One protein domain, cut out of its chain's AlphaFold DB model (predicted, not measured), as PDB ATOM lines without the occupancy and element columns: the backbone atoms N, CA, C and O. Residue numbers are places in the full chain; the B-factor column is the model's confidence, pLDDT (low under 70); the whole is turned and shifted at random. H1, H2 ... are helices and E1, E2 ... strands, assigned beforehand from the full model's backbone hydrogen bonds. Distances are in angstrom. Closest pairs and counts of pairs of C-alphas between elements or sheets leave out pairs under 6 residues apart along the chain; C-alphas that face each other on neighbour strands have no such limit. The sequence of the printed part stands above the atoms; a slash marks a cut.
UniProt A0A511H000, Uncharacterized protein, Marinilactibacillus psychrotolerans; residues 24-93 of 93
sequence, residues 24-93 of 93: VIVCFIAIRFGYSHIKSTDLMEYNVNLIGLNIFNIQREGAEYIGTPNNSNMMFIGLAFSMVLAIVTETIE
ATOM      1  N   VAL A  24      35.034 -36.449  25.281       95.00
ATOM      2  CA  VAL A  24      35.036 -37.569  24.323       95.00
ATOM      3  C   VAL A  24      36.271 -38.453  24.507       95.00
ATOM      4  O   VAL A  24      36.142 -39.677  24.548       95.00
ATOM      5  N   ILE A  25      37.458 -37.858  24.663       96.69
ATOM      6  CA  ILE A  25      38.707 -38.601  24.891       96.69
ATOM      7  C   ILE A  25      38.635 -39.396  26.200       96.69
ATOM      8  O   ILE A  25      39.006 -40.569  26.229       96.69
ATOM      9  N   VAL A  26      38.117 -38.792  27.271       95.81
ATOM     10  CA  VAL A  26      37.958 -39.452  28.574       95.81
ATOM     11  C   VAL A  26      37.015 -40.654  28.474       95.81
ATOM     12  O   VAL A  26      37.376 -41.750  28.906       95.81
ATOM     13  N   CYS A  27      35.849 -40.487  27.843       95.12
ATOM     14  CA  CYS A  27      34.914 -41.586  27.596       95.12
ATOM     15  C   CYS A  27      35.556 -42.700  26.755       95.12
ATOM     16  O   CYS A  27      35.422 -43.876  27.088       95.12
ATOM     17  N   PHE A  28      36.297 -42.348  25.700       95.38
ATOM     18  CA  PHE A  28      36.987 -43.317  24.848       95.38
ATOM     19  C   PHE A  28      38.010 -44.153  25.627       95.38
ATOM     20  O   PHE A  28      38.041 -45.380  25.503       95.38
ATOM     21  N   ILE A  29      38.826 -43.506  26.464       96.12
ATOM     22  CA  ILE A  29      39.813 -44.186  27.308       96.12
ATOM     23  C   ILE A  29      39.114 -45.134  28.292       96.12
ATOM     24  O   ILE A  29      39.512 -46.293  28.408       96.12
ATOM     25  N   ALA A  30      38.050 -44.676  28.954       95.38
ATOM     26  CA  ALA A  30      37.291 -45.485  29.905       95.38
ATOM     27  C   ALA A  30      36.660 -46.723  29.248       95.38
ATOM     28  O   ALA A  30      36.796 -47.833  29.764       95.38
ATOM     29  N   ILE A  31      36.047 -46.564  28.071       94.88
ATOM     30  CA  ILE A  31      35.472 -47.678  27.304       94.88
ATOM     31  C   ILE A  31      36.559 -48.680  26.905       94.88
ATOM     32  O   ILE A  31      36.371 -49.889  27.053       94.88
ATOM     33  N   ARG A  32      37.725 -48.202  26.453       94.81
ATOM     34  CA  ARG A  32      38.856 -49.074  26.104       94.81
ATOM     35  C   ARG A  32      39.319 -49.907  27.298       94.81
ATOM     36  O   ARG A  32      39.572 -51.101  27.137       94.81
ATOM     37  N   PHE A  33      39.406 -49.303  28.482       94.12
ATOM     38  CA  PHE A  33      39.706 -50.044  29.706       94.12
ATOM     39  C   PHE A  33      38.608 -51.048  30.052       94.12
ATOM     40  O   PHE A  33      38.938 -52.179  30.392       94.12
ATOM     41  N   GLY A  34      37.332 -50.695  29.878       93.44
ATOM     42  CA  GLY A  34      36.214 -51.622  30.059       93.44
ATOM     43  C   GLY A  34      36.328 -52.874  29.187       93.44
ATOM     44  O   GLY A  34      36.246 -53.990  29.695       93.44
ATOM     45  N   TYR A  35      36.623 -52.706  27.893       92.56
ATOM     46  CA  TYR A  35      36.847 -53.833  26.981       92.56
ATOM     47  C   TYR A  35      38.087 -54.655  27.335       92.56
ATOM     48  O   TYR A  35      38.091 -55.869  27.145       92.56
ATOM     49  N   SER A  36      39.152 -54.022  27.827       92.12
ATOM     50  CA  SER A  36      40.326 -54.757  28.305       92.12
ATOM     51  C   SER A  36      40.001 -55.562  29.561       92.12
ATOM     52  O   SER A  36      40.479 -56.683  29.704       92.12
ATOM     53  N   HIS A  37      39.189 -54.997  30.454       92.06
ATOM     54  CA  HIS A  37      38.834 -55.613  31.720       92.06
ATOM     55  C   HIS A  37      37.947 -56.838  31.502       92.06
ATOM     56  O   HIS A  37      38.364 -57.931  31.866       92.06
ATOM     57  N   ILE A  38      36.810 -56.692  30.811       92.19
ATOM     58  CA  ILE A  38      35.866 -57.796  30.560       92.19
ATOM     59  C   ILE A  38      36.537 -58.996  29.869       92.19
ATOM     60  O   ILE A  38      36.279 -60.141  30.229       92.19
ATOM     61  N   LYS A  39      37.473 -58.738  28.943       88.19
ATOM     62  CA  LYS A  39      38.268 -59.777  28.267       88.19
ATOM     63  C   LYS A  39      39.262 -60.478  29.192       88.19
ATOM     64  O   LYS A  39      39.580 -61.636  28.959       88.19
ATOM     65  N   SER A  40      39.788 -59.778  30.197       88.88
ATOM     66  CA  SER A  40      40.761 -60.331  31.147       88.88
ATOM     67  C   SER A  40      40.118 -61.142  32.272       88.88
ATOM     68  O   SER A  40      40.743 -62.068  32.779       88.88
ATOM     69  N   THR A  41      38.886 -60.803  32.658       88.25
ATOM     70  CA  THR A  41      38.153 -61.448  33.758       88.25
ATOM     71  C   THR A  41      37.061 -62.414  33.297       88.25
ATOM     72  O   THR A  41      36.392 -62.996  34.143       88.25
ATOM     73  N   ASP A  42      36.896 -62.606  31.983       83.81
ATOM     74  CA  ASP A  42      35.911 -63.515  31.371       83.81
ATOM     75  C   ASP A  42      34.464 -63.258  31.844       83.81
ATOM     76  O   ASP A  42      33.632 -64.161  31.927       83.81
ATOM     77  N   LEU A  43      34.160 -61.998  32.178       86.44
ATOM     78  CA  LEU A  43      32.846 -61.594  32.673       86.44
ATOM     79  C   LEU A  43      31.813 -61.604  31.540       86.44
ATOM     80  O   LEU A  43      32.109 -61.254  30.397       86.44
ATOM     81  N   MET A  44      30.572 -61.950  31.886       88.31
ATOM     82  CA  MET A  44      29.441 -61.892  30.952       88.31
ATOM     83  C   MET A  44      28.971 -60.458  30.704       88.31
ATOM     84  O   MET A  44      28.555 -60.130  29.599       88.31
ATOM     85  N   GLU A  45      29.076 -59.590  31.711       90.69
ATOM     86  CA  GLU A  45      28.677 -58.188  31.621       90.69
ATOM     87  C   GLU A  45      29.646 -57.294  32.396       90.69
ATOM     88  O   GLU A  45      30.192 -57.684  33.433       90.69
ATOM     89  N   TYR A  46      29.842 -56.074  31.906       93.69
ATOM     90  CA  TYR A  46      30.629 -55.050  32.573       93.69
ATOM     91  C   TYR A  46      30.073 -53.651  32.299       93.69
ATOM     92  O   TYR A  46      29.965 -53.222  31.149       93.69
ATOM     93  N   ASN A  47      29.786 -52.915  33.372       94.31
ATOM     94  CA  ASN A  47      29.362 -51.519  33.303       94.31
ATOM     95  C   ASN A  47      30.577 -50.604  33.466       94.31
ATOM     96  O   ASN A  47      31.224 -50.580  34.517       94.31
ATOM     97  N   VAL A  48      30.875 -49.828  32.429       95.31
ATOM     98  CA  VAL A  48      31.929 -48.818  32.443       95.31
ATOM     99  C   VAL A  48      31.399 -47.591  33.172       95.31
ATOM    100  O   VAL A  48      30.625 -46.801  32.629       95.31
ATOM    101  N   ASN A  49      31.837 -47.426  34.415       94.69
ATOM    102  CA  ASN A  49      31.457 -46.294  35.248       94.69
ATOM    103  C   ASN A  49      32.547 -45.220  35.243       94.69
ATOM    104  O   ASN A  49      33.727 -45.514  35.435       94.69
ATOM    105  N   LEU A  50      32.143 -43.962  35.089       92.56
ATOM    106  CA  LEU A  50      33.005 -42.791  35.179       92.56
ATOM    107  C   LEU A  50      32.399 -41.795  36.169       92.56
ATOM    108  O   LEU A  50      31.278 -41.337  35.979       92.56
ATOM    109  N   ILE A  51      33.125 -41.477  37.248       88.56
ATOM    110  CA  ILE A  51      32.661 -40.558  38.311       88.56
ATOM    111  C   ILE A  51      31.287 -41.004  38.873       88.56
ATOM    112  O   ILE A  51      30.395 -40.207  39.139       88.56
ATOM    113  N   GLY A  52      31.083 -42.320  39.005       89.50
ATOM    114  CA  GLY A  52      29.826 -42.909  39.485       89.50
ATOM    115  C   GLY A  52      28.685 -42.963  38.459       89.50
ATOM    116  O   GLY A  52      27.640 -43.529  38.763       89.50
ATOM    117  N   LEU A  53      28.874 -42.436  37.245       93.00
ATOM    118  CA  LEU A  53      27.901 -42.525  36.156       93.00
ATOM    119  C   LEU A  53      28.249 -43.673  35.217       93.00
ATOM    120  O   LEU A  53      29.373 -43.767  34.730       93.00
ATOM    121  N   ASN A  54      27.267 -44.511  34.908       95.62
ATOM    122  CA  ASN A  54      27.436 -45.549  33.905       95.62
ATOM    123  C   ASN A  54      27.403 -44.936  32.500       95.62
ATOM    124  O   ASN A  54      26.359 -44.451  32.063       95.62
ATOM    125  N   ILE A  55      28.537 -44.942  31.805       96.12
ATOM    126  CA  ILE A  55      28.666 -44.344  30.473       96.12
ATOM    127  C   ILE A  55      28.508 -45.371  29.351       96.12
ATOM    128  O   ILE A  55      28.169 -44.998  28.228       96.12
ATOM    129  N   PHE A  56      28.751 -46.652  29.624       95.31
ATOM    130  CA  PHE A  56      28.781 -47.683  28.594       95.31
ATOM    131  C   PHE A  56      28.626 -49.073  29.205       95.31
ATOM    132  O   PHE A  56      29.336 -49.416  30.148       95.31
ATOM    133  N   ASN A  57      27.760 -49.895  28.624       95.12
ATOM    134  CA  ASN A  57      27.588 -51.290  29.019       95.12
ATOM    135  C   ASN A  57      28.266 -52.189  28.003       95.12
ATOM    136  O   ASN A  57      28.105 -51.988  26.801       95.12
ATOM    137  N   ILE A  58      28.996 -53.189  28.478       94.88
ATOM    138  CA  ILE A  58      29.588 -54.219  27.635       94.88
ATOM    139  C   ILE A  58      28.976 -55.549  28.048       94.88
ATOM    140  O   ILE A  58      29.071 -55.932  29.210       94.88
ATOM    141  N   GLN A  59      28.364 -56.243  27.100       93.38
ATOM    142  CA  GLN A  59      27.776 -57.563  27.289       93.38
ATOM    143  C   GLN A  59      28.445 -58.546  26.334       93.38
ATOM    144  O   GLN A  59      28.782 -58.202  25.199       93.38
ATOM    145  N   ARG A  60      28.672 -59.769  26.800       90.31
ATOM    146  CA  ARG A  60      29.184 -60.853  25.973       90.31
ATOM    147  C   ARG A  60      28.018 -61.684  25.454       90.31
ATOM    148  O   ARG A  60      27.338 -62.350  26.227       90.31
ATOM    149  N   GLU A  61      27.846 -61.708  24.140       88.44
ATOM    150  CA  GLU A  61      26.889 -62.583  23.465       88.44
ATOM    151  C   GLU A  61      27.662 -63.679  22.721       88.44
ATOM    152  O   GLU A  61      28.154 -63.510  21.605       88.44
ATOM    153  N   GLY A  62      27.845 -64.819  23.397       85.19
ATOM    154  CA  GLY A  62      28.620 -65.948  22.882       85.19
ATOM    155  C   GLY A  62      30.106 -65.611  22.693       85.19
ATOM    156  O   GLY A  62      30.873 -65.556  23.659       85.19
ATOM    157  N   ALA A  63      30.519 -65.429  21.436       83.19
ATOM    158  CA  ALA A  63      31.896 -65.098  21.058       83.19
ATOM    159  C   ALA A  63      32.128 -63.591  20.833       83.19
ATOM    160  O   ALA A  63      33.279 -63.172  20.694       83.19
ATOM    161  N   GLU A  64      31.068 -62.781  20.809       86.69
ATOM    162  CA  GLU A  64      31.148 -61.350  20.523       86.69
ATOM    163  C   GLU A  64      30.915 -60.500  21.776       86.69
ATOM    164  O   GLU A  64      30.257 -60.916  22.731       86.69
ATOM    165  N   TYR A  65      31.479 -59.290  21.772       88.81
ATOM    166  CA  TYR A  65      31.271 -58.296  22.823       88.81
ATOM    167  C   TYR A  65      30.451 -57.139  22.262       88.81
ATOM    168  O   TYR A  65      30.957 -56.346  21.463       88.81
ATOM    169  N   ILE A  66      29.209 -57.024  22.714       92.06
ATOM    170  CA  ILE A  66      28.283 -55.968  22.321       92.06
ATOM    171  C   ILE A  66      28.400 -54.817  23.312       92.06
ATOM    172  O   ILE A  66      28.384 -55.002  24.527       92.06
ATOM    173  N   GLY A  67      28.567 -53.613  22.774       92.94
ATOM    174  CA  GLY A  67      28.649 -52.387  23.550       92.94
ATOM    175  C   GLY A  67      27.391 -51.545  23.386       92.94
ATOM    176  O   GLY A  67      27.040 -51.194  22.261       92.94
ATOM    177  N   THR A  68      26.736 -51.176  24.485       94.88
ATOM    178  CA  THR A  68      25.579 -50.273  24.478       94.88
ATOM    179  C   THR A  68      25.942 -48.953  25.160       94.88
ATOM    180  O   THR A  68      26.235 -48.942  26.359       94.88
ATOM    181  N   PRO A  69      25.929 -47.822  24.431       93.94
ATOM    182  CA  PRO A  69      26.256 -46.530  25.013       93.94
ATOM    183  C   PRO A  69      25.111 -45.989  25.868       93.94
ATOM    184  O   PRO A  69      23.938 -46.083  25.505       93.94
ATOM    185  N   ASN A  70      25.461 -45.329  26.973       95.75
ATOM    186  CA  ASN A  70      24.531 -44.467  27.688       95.75
ATOM    187  C   ASN A  70      24.729 -43.021  27.220       95.75
ATOM    188  O   ASN A  70      25.506 -42.258  27.799       95.75
ATOM    189  N   ASN A  71      24.020 -42.650  26.152       93.88
ATOM    190  CA  ASN A  71      24.175 -41.348  25.498       93.88
ATOM    191  C   ASN A  71      23.975 -40.169  26.459       93.88
ATOM    192  O   ASN A  71      24.727 -39.200  26.389       93.88
ATOM    193  N   SER A  72      23.005 -40.260  27.373       94.94
ATOM    194  CA  SER A  72      22.717 -39.203  28.347       94.94
ATOM    195  C   SER A  72      23.907 -38.955  29.269       94.94
ATOM    196  O   SER A  72      24.342 -37.815  29.432       94.94
ATOM    197  N   ASN A  73      24.486 -40.024  29.818       95.81
ATOM    198  CA  ASN A  73      25.626 -39.911  30.722       95.81
ATOM    199  C   ASN A  73      26.898 -39.496  29.972       95.81
ATOM    200  O   ASN A  73      27.623 -38.626  30.444       95.81
ATOM    201  N   MET A  74      27.150 -40.036  28.774       93.81
ATOM    202  CA  MET A  74      28.297 -39.634  27.947       93.81
ATOM    203  C   MET A  74      28.229 -38.154  27.538       93.81
ATOM    204  O   MET A  74      29.240 -37.451  27.590       93.81
ATOM    205  N   MET A  75      27.037 -37.661  27.181       94.88
ATOM    206  CA  MET A  75      26.807 -36.245  26.887       94.88
ATOM    207  C   MET A  75      27.024 -35.379  28.128       94.88
ATOM    208  O   MET A  75      27.684 -34.343  28.039       94.88
ATOM    209  N   PHE A  76      26.520 -35.811  29.288       95.06
ATOM    210  CA  PHE A  76      26.727 -35.104  30.550       95.06
ATOM    211  C   PHE A  76      28.216 -34.942  30.880       95.06
ATOM    212  O   PHE A  76      28.633 -33.843  31.234       95.06
ATOM    213  N   ILE A  77      29.033 -35.986  30.689       94.94
ATOM    214  CA  ILE A  77      30.489 -35.898  30.873       94.94
ATOM    215  C   ILE A  77      31.095 -34.819  29.967       94.94
ATOM    216  O   ILE A  77      31.834 -33.964  30.452       94.94
ATOM    217  N   GLY A  78      30.754 -34.813  28.675       94.12
ATOM    218  CA  GLY A  78      31.228 -33.787  27.740       94.12
ATOM    219  C   GLY A  78      30.871 -32.369  28.193       94.12
ATOM    220  O   GLY A  78      31.739 -31.500  28.245       94.12
ATOM    221  N   LEU A  79      29.617 -32.155  28.597       94.62
ATOM    222  CA  LEU A  79      29.146 -30.859  29.089       94.62
ATOM    223  C   LEU A  79      29.814 -30.441  30.404       94.62
ATOM    224  O   LEU A  79      30.131 -29.265  30.572       94.62
ATOM    225  N   ALA A  80      30.053 -31.379  31.320       94.81
ATOM    226  CA  ALA A  80      30.742 -31.105  32.575       94.81
ATOM    227  C   ALA A  80      32.169 -30.597  32.318       94.81
ATOM    228  O   ALA A  80      32.557 -29.560  32.859       94.81
ATOM    229  N   PHE A  81      32.923 -31.254  31.428       95.12
ATOM    230  CA  PHE A  81      34.256 -30.790  31.030       95.12
ATOM    231  C   PHE A  81      34.217 -29.419  30.344       95.12
ATOM    232  O   PHE A  81      35.056 -28.570  30.641       95.12
ATOM    233  N   SER A  82      33.232 -29.164  29.478       95.19
ATOM    234  CA  SER A  82      33.026 -27.845  28.865       95.19
ATOM    235  C   SER A  82      32.768 -26.741  29.879       95.19
ATOM    236  O   SER A  82      33.364 -25.673  29.761       95.19
ATOM    237  N   MET A  83      31.906 -26.980  30.871       94.12
ATOM    238  CA  MET A  83      31.605 -25.988  31.906       94.12
ATOM    239  C   MET A  83      32.822 -25.703  32.777       94.12
ATOM    240  O   MET A  83      33.162 -24.539  32.977       94.12
ATOM    241  N   VAL A  84      33.509 -26.748  33.248       94.31
ATOM    242  CA  VAL A  84      34.723 -26.592  34.058       94.31
ATOM    243  C   VAL A  84      35.772 -25.798  33.289       94.31
ATOM    244  O   VAL A  84      36.312 -24.832  33.817       94.31
ATOM    245  N   LEU A  85      36.021 -26.149  32.026       92.81
ATOM    246  CA  LEU A  85      37.019 -25.459  31.222       92.81
ATOM    247  C   LEU A  85      36.627 -24.004  30.940       92.81
ATOM    248  O   LEU A  85      37.475 -23.127  31.040       92.81
ATOM    249  N   ALA A  86      35.358 -23.725  30.634       90.81
ATOM    250  CA  ALA A  86      34.886 -22.357  30.432       90.81
ATOM    251  C   ALA A  86      35.061 -21.490  31.693       90.81
ATOM    252  O   ALA A  86      35.561 -20.373  31.589       90.81
ATOM    253  N   ILE A  87      34.718 -22.015  32.875       91.69
ATOM    254  CA  ILE A  87      34.897 -21.311  34.155       91.69
ATOM    255  C   ILE A  87      36.382 -21.055  34.425       91.69
ATOM    256  O   ILE A  87      36.761 -19.940  34.776       91.69
ATOM    257  N   VAL A  88      37.232 -22.069  34.237       90.50
ATOM    258  CA  VAL A  88      38.684 -21.951  34.435       90.50
ATOM    259  C   VAL A  88      39.274 -20.893  33.502       90.50
ATOM    260  O   VAL A  88      40.020 -20.032  33.960       90.50
ATOM    261  N   THR A  89      38.900 -20.906  32.222       87.19
ATOM    262  CA  THR A  89      39.363 -19.917  31.240       87.19
ATOM    263  C   THR A  89      38.949 -18.491  31.610       87.19
ATOM    264  O   THR A  89      39.747 -17.577  31.429       87.19
ATOM    265  N   GLU A  90      37.740 -18.285  32.138       85.75
ATOM    266  CA  GLU A  90      37.267 -16.959  32.573       85.75
ATOM    267  C   GLU A  90      37.829 -16.514  33.927       85.75
ATOM    268  O   GLU A  90      37.853 -15.325  34.199       85.75
ATOM    269  N   THR A  91      38.277 -17.436  34.782       86.38
ATOM    270  CA  THR A  91      38.837 -17.089  36.103       86.38
ATOM    271  C   THR A  91      40.326 -16.735  36.034       86.38
ATOM    272  O   THR A  91      40.840 -16.046  36.910       86.38
ATOM    273  N   ILE A  92      41.042 -17.261  35.035       79.19
ATOM    274  CA  ILE A  92      42.489 -17.046  34.859       79.19
ATOM    275  C   ILE A  92      42.793 -15.734  34.108       79.19
ATOM    276  O   ILE A  92      43.910 -15.226  34.223       79.19
ATOM    277  N   GLU A  93      41.833 -15.191  33.355       61.47
ATOM    278  CA  GLU A  93      41.941 -13.874  32.701       61.47
ATOM    279  C   GLU A  93      41.383 -12.735  33.554       61.47
ATOM    280  O   GLU A  93      41.989 -11.640  33.496       61.47
TER     281      GLU A  93
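AT A GLANCE: This is residues 24 to 93 of the 93 residues of an uncharacterized protein of Marinilactibacillus psychrotolerans (UniProt A0A511H000). What shape do these coordinates draw? A small three-stranded sheet, E1 E2 E3, has the helix H1 laid slantwise over one face and the other face bare, while the longer helix H2 leaves the end of E3, packs with its first turns on E2 and on the beginning of H1, and then sticks out as a free arm from residue 82. That arm gives the whole its length, in a rod spanning 54 by 21 by 17 A. What is it made of? The printed part has 70 residues with two named helices and three named strands in the order H1 E1 E2 E3 H2, and its class is mixed, helices and strands. The sheet has the order E1 - E2 - E3, all antiparallel, and the whole is loose, with a radius of gyration of the C-alphas of 15.0 A.

IN THESE COORDINATES: Where are the strands? E1 is residues 45 to 50, 16.4 A from first to last C-alpha, and begins with C-alpha 45 at (28.677, -58.188, 31.621). E2, the longest strand, is residues 53 to 61 and 23.8 A long, and E3 is residues 64 to 69 and 16.2 A long. Where are the helices? H1 is residues 24 to 41, 25.9 A long, and begins with C-alpha 24 at (35.036, -37.569, 24.323). H2, the longest helix, is residues 71 to 92, 31.8 A long, and ends with C-alpha 92 at (42.489, -17.046, 34.859).

HOW THE PARTS SIT: How is the sheet joined? E1 E2 E3 is a meander, each strand the antiparallel neighbour of the one before, with E1 and E3 as edge strands. The hairpin E1 and E2 has directions 161 degrees apart, with N 48 and O 56 at 2.8 A and N 55 and O 48 at 2.9 A, within hydrogen-bond range. The hairpin E2 and E3 stands at 156 degrees, with N 59 and O 66 at 2.9 A and N 66 and O 59 at 2.8 A, also within that range. How does H1 stand to it? H1 is on the sheet at a height over the sheet of 8.3 A, over E1 and E2, slantwise to the strands at 40 degrees to E2 on the local plane. Its closest C-alphas to E1 are those of Gly 34 and Val 48, 5.6 A apart, and to E2 those of Ile 31 and Phe 56, 6.8 A apart. H1 and E3 are near each other, with 7 pairs of C-alphas within 10 A. And H2? The two helices and the sheet make two layers, helices on one face of a sheet, but H2 only just stands up from the sheet, its line rising 41 degrees out of the local plane; its closest C-alphas to E2 are those of Met 74 and Ile 55, 5.4 A apart. H1 with residues 24 to 27 alone and H2 with residues 74 to 78 alone touch, closest at the C-alphas of Val 24 and Gly 78, 6.4 A apart, at a steep tilt of 46 degrees, opposite ways. In both helices every O i to N i+4 pair is within hydrogen-bond range.

THE WHOLE: How far does it reach? The two C-alphas farthest apart are those of Gly 62 and Glu 93, 54.6 A. Residues 82 to 93, of which 82 to 92 belong to H2, stand free, and the body without them spans 35 by 17 by 17 A. Is the printed part continuous and confident? It has no cut, and its four links between elements are tight. The mean pLDDT of the printed part is 91.8, and residue 93, the chain's last residue, is the one under 70.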